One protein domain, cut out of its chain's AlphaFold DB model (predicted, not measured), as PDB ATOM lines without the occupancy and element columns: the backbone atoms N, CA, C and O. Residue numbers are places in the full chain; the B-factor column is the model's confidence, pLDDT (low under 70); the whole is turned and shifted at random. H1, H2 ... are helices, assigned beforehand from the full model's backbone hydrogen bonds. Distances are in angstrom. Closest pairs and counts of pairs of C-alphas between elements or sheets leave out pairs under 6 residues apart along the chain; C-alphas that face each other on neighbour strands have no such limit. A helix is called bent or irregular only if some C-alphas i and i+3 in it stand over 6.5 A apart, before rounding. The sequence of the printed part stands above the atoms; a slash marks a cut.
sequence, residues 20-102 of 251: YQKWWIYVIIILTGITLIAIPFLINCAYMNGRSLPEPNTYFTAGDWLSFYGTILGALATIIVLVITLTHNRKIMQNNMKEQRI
ATOM      1  N   TYR A  20     355.350 323.284 458.121       64.69
ATOM      2  CA  TYR A  20     356.589 323.903 457.616       64.69
ATOM      3  C   TYR A  20     357.313 323.136 456.494       64.69
ATOM      4  O   TYR A  20     358.172 323.703 455.831       64.69
ATOM      5  N   GLN A  21     356.979 321.866 456.250       66.25
ATOM      6  CA  GLN A  21     357.556 321.078 455.149       66.25
ATOM      7  C   GLN A  21     356.781 321.237 453.834       66.25
ATOM      8  O   GLN A  21     357.106 320.599 452.832       66.25
ATOM      9  N   LYS A  22     355.717 322.048 453.818       79.38
ATOM     10  CA  LYS A  22     354.963 322.316 452.596       79.38
ATOM     11  C   LYS A  22     355.711 323.350 451.743       79.38
ATOM     12  O   LYS A  22     356.012 324.443 452.206       79.38
ATOM     13  N   TRP A  23     355.952 323.019 450.474       75.25
ATOM     14  CA  TRP A  23     356.716 323.840 449.520       75.25
ATOM     15  C   TRP A  23     356.223 325.294 449.391       75.25
ATOM     16  O   TRP A  23     357.032 326.210 449.265       75.25
ATOM     17  N   TRP A  24     354.910 325.530 449.505       73.94
ATOM     18  CA  TRP A  24     354.319 326.869 449.413       73.94
ATOM     19  C   TRP A  24     354.768 327.819 450.534       73.94
ATOM     20  O   TRP A  24     354.751 329.030 450.345       73.94
ATOM     21  N   ILE A  25     355.221 327.302 451.680       80.69
ATOM     22  CA  ILE A  25     355.756 328.137 452.764       80.69
ATOM     23  C   ILE A  25     357.096 328.740 452.364       80.69
ATOM     24  O   ILE A  25     357.323 329.921 452.604       80.69
ATOM     25  N   TYR A  26     357.954 327.971 451.693       79.31
ATOM     26  CA  TYR A  26     359.215 328.490 451.163       79.31
ATOM     27  C   TYR A  26     358.968 329.570 450.107       79.31
ATOM     28  O   TYR A  26     359.646 330.592 450.115       79.31
ATOM     29  N   VAL A  27     357.943 329.396 449.265       80.50
ATOM     30  CA  VAL A  27     357.520 330.420 448.294       80.50
ATOM     31  C   VAL A  27     357.092 331.707 449.001       80.50
ATOM     32  O   VAL A  27     357.533 332.782 448.611       80.50
ATOM     33  N   ILE A  28     356.298 331.616 450.073       81.94
ATOM     34  CA  ILE A  28     355.891 332.792 450.856       81.94
ATOM     35  C   ILE A  28     357.091 333.454 451.535       81.94
ATOM     36  O   ILE A  28     357.185 334.678 451.509       81.94
ATOM     37  N   ILE A  29     358.016 332.684 452.115       83.50
ATOM     38  CA  ILE A  29     359.221 333.225 452.763       83.50
ATOM     39  C   ILE A  29     360.069 333.995 451.747       83.50
ATOM     40  O   ILE A  29     360.459 335.129 452.014       83.50
ATOM     41  N   ILE A  30     360.305 333.412 450.569       82.62
ATOM     42  CA  ILE A  30     361.076 334.044 449.494       82.62
ATOM     43  C   ILE A  30     360.363 335.299 448.987       82.62
ATOM     44  O   ILE A  30     360.983 336.355 448.896       82.62
ATOM     45  N   LEU A  31     359.058 335.219 448.715       81.88
ATOM     46  CA  LEU A  31     358.270 336.359 448.246       81.88
ATOM     47  C   LEU A  31     358.260 337.497 449.272       81.88
ATOM     48  O   LEU A  31     358.422 338.658 448.905       81.88
ATOM     49  N   THR A  32     358.131 337.166 450.557       80.69
ATOM     50  CA  THR A  32     358.184 338.140 451.655       80.69
ATOM     51  C   THR A  32     359.569 338.773 451.739       80.69
ATOM     52  O   THR A  32     359.662 339.990 451.822       80.69
ATOM     53  N   GLY A  33     360.643 337.983 451.636       80.25
ATOM     54  CA  GLY A  33     362.018 338.488 451.624       80.25
ATOM     55  C   GLY A  33     362.302 339.431 450.452       80.25
ATOM     56  O   GLY A  33     362.833 340.520 450.656       80.25
ATOM     57  N   ILE A  34     361.879 339.063 449.239       79.00
ATOM     58  CA  ILE A  34     362.006 339.911 448.043       79.00
ATOM     59  C   ILE A  34     361.216 341.204 448.228       79.00
ATOM     60  O   ILE A  34     361.733 342.281 447.958       79.00
ATOM     61  N   THR A  35     359.984 341.113 448.725       74.75
ATOM     62  CA  THR A  35     359.114 342.275 448.940       74.75
ATOM     63  C   THR A  35     359.688 343.216 450.005       74.75
ATOM     64  O   THR A  35     359.675 344.428 449.820       74.75
ATOM     65  N   LEU A  36     360.261 342.672 451.082       75.69
ATOM     66  CA  LEU A  36     360.911 343.437 452.150       75.69
ATOM     67  C   LEU A  36     362.119 344.238 451.666       75.69
ATOM     68  O   LEU A  36     362.327 345.355 452.129       75.69
ATOM     69  N   ILE A  37     362.887 343.679 450.730       76.06
ATOM     70  CA  ILE A  37     364.018 344.370 450.108       76.06
ATOM     71  C   ILE A  37     363.517 345.338 449.030       76.06
ATOM     72  O   ILE A  37     363.999 346.456 448.950       76.06
ATOM     73  N   ALA A  38     362.537 344.950 448.214       74.38
ATOM     74  CA  ALA A  38     362.103 345.724 447.051       74.38
ATOM     75  C   ALA A  38     361.254 346.957 447.400       74.38
ATOM     76  O   ALA A  38     361.405 347.986 446.745       74.38
ATOM     77  N   ILE A  39     360.381 346.887 448.416       76.06
ATOM     78  CA  ILE A  39     359.529 348.013 448.849       76.06
ATOM     79  C   ILE A  39     360.344 349.290 449.103       76.06
ATOM     80  O   ILE A  39     359.974 350.332 448.564       76.06
ATOM     81  N   PRO A  40     361.449 349.260 449.864       70.88
ATOM     82  CA  PRO A  40     362.212 350.476 450.093       70.88
ATOM     83  C   PRO A  40     362.880 351.072 448.848       70.88
ATOM     84  O   PRO A  40     362.916 352.295 448.711       70.88
ATOM     85  N   PHE A  41     363.314 350.241 447.896       72.38
ATOM     86  CA  PHE A  41     363.774 350.726 446.589       72.38
ATOM     87  C   PHE A  41     362.626 351.322 445.765       72.38
ATOM     88  O   PHE A  41     362.787 352.388 445.178       72.38
ATOM     89  N   LEU A  42     361.453 350.682 445.767       76.62
ATOM     90  CA  LEU A  42     360.251 351.172 445.086       76.62
ATOM     91  C   LEU A  42     359.796 352.529 445.633       76.62
ATOM     92  O   LEU A  42     359.460 353.412 444.848       76.62
ATOM     93  N   ILE A  43     359.824 352.718 446.957       72.75
ATOM     94  CA  ILE A  43     359.504 354.002 447.595       72.75
ATOM     95  C   ILE A  43     360.512 355.069 447.158       72.75
ATOM     96  O   ILE A  43     360.107 356.158 446.758       72.75
ATOM     97  N   ASN A  44     361.809 354.756 447.174       72.62
ATOM     98  CA  ASN A  44     362.851 355.692 446.758       72.62
ATOM     99  C   ASN A  44     362.693 356.107 445.278       72.62
ATOM    100  O   ASN A  44     362.677 357.295 444.962       72.62
ATOM    101  N   CYS A  45     362.448 355.148 444.376       69.25
ATOM    102  CA  CYS A  45     362.151 355.431 442.968       69.25
ATOM    103  C   CYS A  45     360.858 356.244 442.784       69.25
ATOM    104  O   CYS A  45     360.821 357.164 441.969       69.25
ATOM    105  N   ALA A  46     359.803 355.955 443.554       73.19
ATOM    106  CA  ALA A  46     358.552 356.711 443.503       73.19
ATOM    107  C   ALA A  46     358.731 358.175 443.947       73.19
ATOM    108  O   ALA A  46     358.082 359.057 443.390       73.19
ATOM    109  N   TYR A  47     359.638 358.455 444.888       67.38
ATOM    110  CA  TYR A  47     359.980 359.819 445.310       67.38
ATOM    111  C   TYR A  47     360.763 360.618 444.254       67.38
ATOM    112  O   TYR A  47     360.723 361.852 444.267       67.38
ATOM    113  N   MET A  48     361.463 359.936 443.343       66.75
ATOM    114  CA  MET A  48     362.181 360.561 442.225       66.75
ATOM    115  C   MET A  48     361.268 360.862 441.027       66.75
ATOM    116  O   MET A  48     361.601 361.712 440.200       66.75
ATOM    117  N   ASN A  49     360.096 360.222 440.928       65.81
ATOM    118  CA  ASN A  49     359.149 360.488 439.846       65.81
ATOM    119  C   ASN A  49     358.646 361.941 439.897       65.81
ATOM    120  O   ASN A  49     357.973 362.358 440.838       65.81
ATOM    121  N   GLY A  50     358.962 362.713 438.854       63.09
ATOM    122  CA  GLY A  50     358.564 364.119 438.719       63.09
ATOM    123  C   GLY A  50     359.541 365.138 439.321       63.09
ATOM    124  O   GLY A  50     359.224 366.326 439.335       63.09
ATOM    125  N   ARG A  51     360.725 364.717 439.796       63.16
ATOM    126  CA  ARG A  51     361.793 365.614 440.275       63.16
ATOM    127  C   ARG A  51     363.115 365.296 439.574       63.16
ATOM    128  O   ARG A  51     363.548 364.151 439.564       63.16
ATOM    129  N   SER A  52     363.791 366.309 439.033       61.56
ATOM    130  CA  SER A  52     365.106 366.167 438.382       61.56
ATOM    131  C   SER A  52     366.236 366.122 439.414       61.56
ATOM    132  O   SER A  52     367.058 367.033 439.488       61.56
ATOM    133  N   LEU A  53     366.241 365.101 440.269       60.34
ATOM    134  CA  LEU A  53     367.344 364.855 441.195       60.34
ATOM    135  C   LEU A  53     368.336 363.885 440.534       60.34
ATOM    136  O   LEU A  53     367.903 362.838 440.053       60.34
ATOM    137  N   PRO A  54     369.644 364.208 440.485       62.22
ATOM    138  CA  PRO A  54     370.652 363.339 439.875       62.22
ATOM    139  C   PRO A  54     370.875 362.048 440.676       62.22
ATOM    140  O   PRO A  54     371.330 361.056 440.116       62.22
ATOM    141  N   GLU A  55     370.520 362.047 441.965       61.59
ATOM    142  CA  GLU A  55     370.681 360.912 442.870       61.59
ATOM    143  C   GLU A  55     369.429 360.711 443.746       61.59
ATOM    144  O   GLU A  55     368.695 361.673 444.014       61.59
ATOM    145  N   PRO A  56     369.164 359.476 444.208       57.75
ATOM    146  CA  PRO A  56     368.049 359.189 445.103       57.75
ATOM    147  C   PRO A  56     368.213 359.921 446.445       57.75
ATOM    148  O   PRO A  56     369.166 359.670 447.175       57.75
ATOM    149  N   ASN A  57     367.282 360.822 446.785       61.28
ATOM    150  CA  ASN A  57     367.372 361.697 447.966       61.28
ATOM    151  C   ASN A  57     366.169 361.545 448.919       61.28
ATOM    152  O   ASN A  57     365.608 362.526 449.409       61.28
ATOM    153  N   THR A  58     365.705 360.317 449.166       60.91
ATOM    154  CA  THR A  58     364.820 360.083 450.317       60.91
ATOM    155  C   THR A  58     365.636 360.163 451.603       60.91
ATOM    156  O   THR A  58     366.531 359.346 451.811       60.91
ATOM    157  N   TYR A  59     365.298 361.116 452.478       61.78
ATOM    158  CA  TYR A  59     365.896 361.309 453.807       61.78
ATOM    159  C   TYR A  59     365.433 360.216 454.788       61.78
ATOM    160  O   TYR A  59     364.864 360.503 455.835       61.78
ATOM    161  N   PHE A  60     365.612 358.943 454.432       67.81
ATOM    162  CA  PHE A  60     365.483 357.865 455.402       67.81
ATOM    163  C   PHE A  60     366.755 357.845 456.230       67.81
ATOM    164  O   PHE A  60     367.831 357.487 455.745       67.81
ATOM    165  N   THR A  61     366.633 358.256 457.486       74.19
ATOM    166  CA  THR A  61     367.739 358.139 458.427       74.19
ATOM    167  C   THR A  61     367.998 356.662 458.725       74.19
ATOM    168  O   THR A  61     367.126 355.805 458.567       74.19
ATOM    169  N   ALA A  62     369.201 356.336 459.201       72.75
ATOM    170  CA  ALA A  62     369.492 354.984 459.684       72.75
ATOM    171  C   ALA A  62     368.496 354.528 460.776       72.75
ATOM    172  O   ALA A  62     368.212 353.336 460.888       72.75
ATOM    173  N   GLY A  63     367.930 355.477 461.535       77.56
ATOM    174  CA  GLY A  63     366.870 355.227 462.512       77.56
ATOM    175  C   GLY A  63     365.569 354.738 461.874       77.56
ATOM    176  O   GLY A  63     365.023 353.736 462.326       77.56
ATOM    177  N   ASP A  64     365.120 355.367 460.784       78.75
ATOM    178  CA  ASP A  64     363.888 354.974 460.082       78.75
ATOM    179  C   ASP A  64     363.997 353.552 459.508       78.75
ATOM    180  O   ASP A  64     363.069 352.745 459.623       78.75
ATOM    181  N   TRP A  65     365.170 353.211 458.964       75.31
ATOM    182  CA  TRP A  65     365.474 351.858 458.492       75.31
ATOM    183  C   TRP A  65     365.429 350.831 459.613       75.31
ATOM    184  O   TRP A  65     364.797 349.781 459.480       75.31
ATOM    185  N   LEU A  66     366.086 351.139 460.728       78.50
ATOM    186  CA  LEU A  66     366.137 350.252 461.879       78.50
ATOM    187  C   LEU A  66     364.737 350.015 462.463       78.50
ATOM    188  O   LEU A  66     364.395 348.874 462.770       78.50
ATOM    189  N   SER A  67     363.903 351.054 462.555       84.00
ATOM    190  CA  SER A  67     362.519 350.949 463.032       84.00
ATOM    191  C   SER A  67     361.626 350.129 462.098       84.00
ATOM    192  O   SER A  67     360.824 349.318 462.575       84.00
ATOM    193  N   PHE A  68     361.782 350.277 460.777       81.06
ATOM    194  CA  PHE A  68     361.049 349.475 459.794       81.06
ATOM    195  C   PHE A  68     361.384 347.983 459.929       81.06
ATOM    196  O   PHE A  68     360.493 347.162 460.167       81.06
ATOM    197  N   TYR A  69     362.672 347.627 459.875       80.00
ATOM    198  CA  TYR A  69     363.099 346.234 460.024       80.00
ATOM    199  C   TYR A  69     362.795 345.676 461.416       80.00
ATOM    200  O   TYR A  69     362.378 344.525 461.527       80.00
ATOM    201  N   GLY A  70     362.920 346.488 462.468       83.31
ATOM    202  CA  GLY A  70     362.539 346.111 463.829       83.31
ATOM    203  C   GLY A  70     361.059 345.736 463.941       83.31
ATOM    204  O   GLY A  70     360.726 344.726 464.557       83.31
ATOM    205  N   THR A  71     360.174 346.481 463.273       87.00
ATOM    206  CA  THR A  71     358.730 346.190 463.238       87.00
ATOM    207  C   THR A  71     358.440 344.865 462.531       87.00
ATOM    208  O   THR A  71     357.678 344.038 463.032       87.00
ATOM    209  N   ILE A  72     359.086 344.624 461.388       83.12
ATOM    210  CA  ILE A  72     358.936 343.381 460.619       83.12
ATOM    211  C   ILE A  72     359.466 342.178 461.396       83.12
ATOM    212  O   ILE A  72     358.787 341.155 461.488       83.12
ATOM    213  N   LEU A  73     360.657 342.293 461.987       82.94
ATOM    214  CA  LEU A  73     361.242 341.242 462.817       82.94
ATOM    215  C   LEU A  73     360.365 340.957 464.042       82.94
ATOM    216  O   LEU A  73     360.140 339.791 464.365       82.94
ATOM    217  N   GLY A  74     359.802 341.993 464.673       86.62
ATOM    218  CA  GLY A  74     358.845 341.852 465.774       86.62
ATOM    219  C   GLY A  74     357.566 341.112 465.367       86.62
ATOM    220  O   GLY A  74     357.110 340.206 466.072       86.62
ATOM    221  N   ALA A  75     357.016 341.433 464.193       86.19
ATOM    222  CA  ALA A  75     355.861 340.734 463.638       86.19
ATOM    223  C   ALA A  75     356.181 339.259 463.326       86.19
ATOM    224  O   ALA A  75     355.416 338.370 463.703       86.19
ATOM    225  N   LEU A  76     357.335 338.977 462.711       83.25
ATOM    226  CA  LEU A  76     357.790 337.612 462.426       83.25
ATOM    227  C   LEU A  76     357.996 336.797 463.705       83.25
ATOM    228  O   LEU A  76     357.530 335.660 463.784       83.25
ATOM    229  N   ALA A  77     358.630 337.381 464.724       85.06
ATOM    230  CA  ALA A  77     358.810 336.736 466.021       85.06
ATOM    231  C   ALA A  77     357.457 336.366 466.650       85.06
ATOM    232  O   ALA A  77     357.274 335.239 467.113       85.06
ATOM    233  N   THR A  78     356.478 337.272 466.582       92.69
ATOM    234  CA  THR A  78     355.123 337.032 467.096       92.69
ATOM    235  C   THR A  78     354.423 335.901 466.341       92.69
ATOM    236  O   THR A  78     353.822 335.029 466.966       92.69
ATOM    237  N   ILE A  79     354.533 335.855 465.007       88.00
ATOM    238  CA  ILE A  79     353.970 334.766 464.192       88.00
ATOM    239  C   ILE A  79     354.604 333.422 464.571       88.00
ATOM    240  O   ILE A  79     353.888 332.437 464.750       88.00
ATOM    241  N   ILE A  80     355.929 333.367 464.736       86.19
ATOM    242  CA  ILE A  80     356.636 332.139 465.127       86.19
ATOM    243  C   ILE A  80     356.140 331.649 466.490       86.19
ATOM    244  O   ILE A  80     355.743 330.487 466.618       86.19
ATOM    245  N   VAL A  81     356.097 332.536 467.491       93.12
ATOM    246  CA  VAL A  81     355.594 332.210 468.834       93.12
ATOM    247  C   VAL A  81     354.144 331.736 468.770       93.12
ATOM    248  O   VAL A  81     353.806 330.724 469.387       93.12
ATOM    249  N   LEU A  82     353.293 332.400 467.983       93.56
ATOM    250  CA  LEU A  82     351.890 332.025 467.812       93.56
ATOM    251  C   LEU A  82     351.750 330.614 467.233       93.56
ATOM    252  O   LEU A  82     350.959 329.817 467.738       93.56
ATOM    253  N   VAL A  83     352.531 330.269 466.208       88.75
ATOM    254  CA  VAL A  83     352.458 328.942 465.589       88.75
ATOM    255  C   VAL A  83     352.973 327.848 466.527       88.75
ATOM    256  O   VAL A  83     352.347 326.786 466.624       88.75
ATOM    257  N   ILE A  84     354.066 328.101 467.254       90.69
ATOM    258  CA  ILE A  84     354.570 327.180 468.283       90.69
ATOM    259  C   ILE A  84     353.495 326.966 469.353       90.69
ATOM    260  O   ILE A  84     353.138 325.822 469.643       90.69
ATOM    261  N   THR A  85     352.916 328.055 469.863       94.69
ATOM    262  CA  THR A  85     351.875 328.039 470.899       94.69
ATOM    263  C   THR A  85     350.645 327.263 470.443       94.69
ATOM    264  O   THR A  85     350.187 326.364 471.142       94.69
ATOM    265  N   LEU A  86     350.133 327.531 469.240       91.81
ATOM    266  CA  LEU A  86     348.979 326.814 468.688       91.81
ATOM    267  C   LEU A  86     349.263 325.322 468.508       91.81
ATOM    268  O   LEU A  86     348.401 324.487 468.789       91.81
ATOM    269  N   THR A  87     350.462 324.974 468.047       86.62
ATOM    270  CA  THR A  87     350.855 323.573 467.858       86.62
ATOM    271  C   THR A  87     350.946 322.850 469.201       86.62
ATOM    272  O   THR A  87     350.417 321.746 469.346       86.62
ATOM    273  N   HIS A  88     351.557 323.489 470.198       90.25
ATOM    274  CA  HIS A  88     351.681 322.950 471.545       90.25
ATOM    275  C   HIS A  88     350.311 322.799 472.224       90.25
ATOM    276  O   HIS A  88     349.976 321.712 472.697       90.25
ATOM    277  N   ASN A  89     349.463 323.830 472.153       91.50
ATOM    278  CA  ASN A  89     348.111 323.818 472.715       91.50
ATOM    279  C   ASN A  89     347.236 322.726 472.101       91.50
ATOM    280  O   ASN A  89     346.497 322.057 472.819       91.50
ATOM    281  N   ARG A  90     347.338 322.485 470.787       88.69
ATOM    282  CA  ARG A  90     346.618 321.376 470.141       88.69
ATOM    283  C   ARG A  90     347.026 320.023 470.716       88.69
ATOM    284  O   ARG A  90     346.154 319.191 470.958       88.69
ATOM    285  N   LYS A  91     348.324 319.801 470.950       88.19
ATOM    286  CA  LYS A  91     348.826 318.553 471.542       88.19
ATOM    287  C   LYS A  91     348.359 318.396 472.992       88.19
ATOM    288  O   LYS A  91     347.862 317.328 473.341       88.19
ATOM    289  N   ILE A  92     348.449 319.458 473.796       90.06
ATOM    290  CA  ILE A  92     347.934 319.472 475.175       90.06
ATOM    291  C   ILE A  92     346.443 319.134 475.184       90.06
ATOM    292  O   ILE A  92     346.025 318.222 475.884       90.06
ATOM    293  N   MET A  93     345.642 319.801 474.353       92.62
ATOM    294  CA  MET A  93     344.198 319.575 474.297       92.62
ATOM    295  C   MET A  93     343.855 318.130 473.917       92.62
ATOM    296  O   MET A  93     342.963 317.530 474.508       92.62
ATOM    297  N   GLN A  94     344.576 317.538 472.960       90.75
ATOM    298  CA  GLN A  94     344.391 316.130 472.604       90.75
ATOM    299  C   GLN A  94     344.719 315.181 473.759       90.75
ATOM    300  O   GLN A  94     343.995 314.204 473.953       90.75
ATOM    301  N   ASN A  95     345.781 315.456 474.516       91.19
ATOM    302  CA  ASN A  95     346.142 314.662 475.687       91.19
ATOM    303  C   ASN A  95     345.109 314.823 476.807       91.19
ATOM    304  O   ASN A  95     344.624 313.814 477.307       91.19
ATOM    305  N   ASN A  96     344.663 316.050 477.089       92.50
ATOM    306  CA  ASN A  96     343.616 316.328 478.074       92.50
ATOM    307  C   ASN A  96     342.308 315.595 477.733       92.50
ATOM    308  O   ASN A  96     341.712 314.962 478.598       92.50
ATOM    309  N   MET A  97     341.887 315.596 476.461       94.06
ATOM    310  CA  MET A  97     340.698 314.848 476.019       94.06
ATOM    311  C   MET A  97     340.866 313.324 476.131       94.06
ATOM    312  O   MET A  97     339.885 312.593 476.268       94.06
ATOM    313  N   LYS A  98     342.087 312.795 475.995       94.50
ATOM    314  CA  LYS A  98     342.350 311.363 476.218       94.50
ATOM    315  C   LYS A  98     342.330 311.035 477.707       94.50
ATOM    316  O   LYS A  98     341.706 310.053 478.086       94.50
ATOM    317  N   GLU A  99     342.950 311.873 478.528       94.50
ATOM    318  CA  GLU A  99     342.960 311.734 479.982       94.50
ATOM    319  C   GLU A  99     341.541 311.772 480.562       94.50
ATOM    320  O   GLU A  99     341.184 310.904 481.353       94.50
ATOM    321  N   GLN A 100     340.700 312.714 480.120       95.56
ATOM    322  CA  GLN A 100     339.295 312.787 480.530       95.56
ATOM    323  C   GLN A 100     338.540 311.492 480.217       95.56
ATOM    324  O   GLN A 100     337.914 310.934 481.110       95.56
ATOM    325  N   ARG A 101     338.683 310.955 478.999       95.50
ATOM    326  CA  ARG A 101     338.040 309.686 478.612       95.50
ATOM    327  C   ARG A 101     338.496 308.500 479.459       95.50
ATOM    328  O   ARG A 101     337.693 307.627 479.769       95.50
ATOM    329  N   ILE A 102     339.774 308.459 479.834       94.88
ATOM    330  CA  ILE A 102     340.296 307.437 480.748       94.88
ATOM    331  C   ILE A 102     339.635 307.593 482.120       94.88
ATOM    332  O   ILE A 102     339.083 306.630 482.646       94.88
TER     333      ILE A 102
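What this domain is: This is residues 20 to 102 of the 251 residues of an uncharacterized protein of bioreactor metagenome (UniProt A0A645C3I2). One very long helix, H2, and a shorter, kinked helix, H1, make a narrow, open V, with a loop at residues 49 to 61 joining them at one end and the far part of H2 sticking out as a long single arm. The chain folds back through this loop, but the two helices have few close approaches, and residues 20 to 35, 49 to 55 and 73 to 102 stand free. The printed part has 83 residues with two named helices, in the order H1 H2, and no named strand; the class is all helix. It is extended, with a radius of gyration of the C-alphas of 21.4 A, and it spans 76 by 28 by 16 A, only just a rod.

How they stand to each other: H2, residues 62 to 102, is the longest helix. H1, residues 23 to 48, is near H2, with no pair of C-alphas within 8 A but 5 pairs within 10 A. H1 has a kink of 33 degrees near residue 38. It is neither bent nor irregular, but only just: C-alphas 37 and 40 are 6.4 A apart. In H2 every O i to N i+4 pair is within hydrogen-bond range; in H1 20 of 22 are.

Where its parts are: H2 begins at C-alpha 62 (369.492, 354.984, 459.684) and ends at C-alpha 102 (340.296, 307.437, 480.748), 59.6 A from first to last C-alpha. H1 begins at C-alpha 23 (356.716, 323.840, 449.520) and measures 37.8 A.

The domain as a whole: The C-alphas farthest apart are those of Ser 52 and Ile 102, at 76.5 A. The printed part has no cut, and the link from H1 to H2, 13 residues, is long. The mean pLDDT of the printed part is 79.6; residues 20 to 21, 45 and 47 to 60 are under 70.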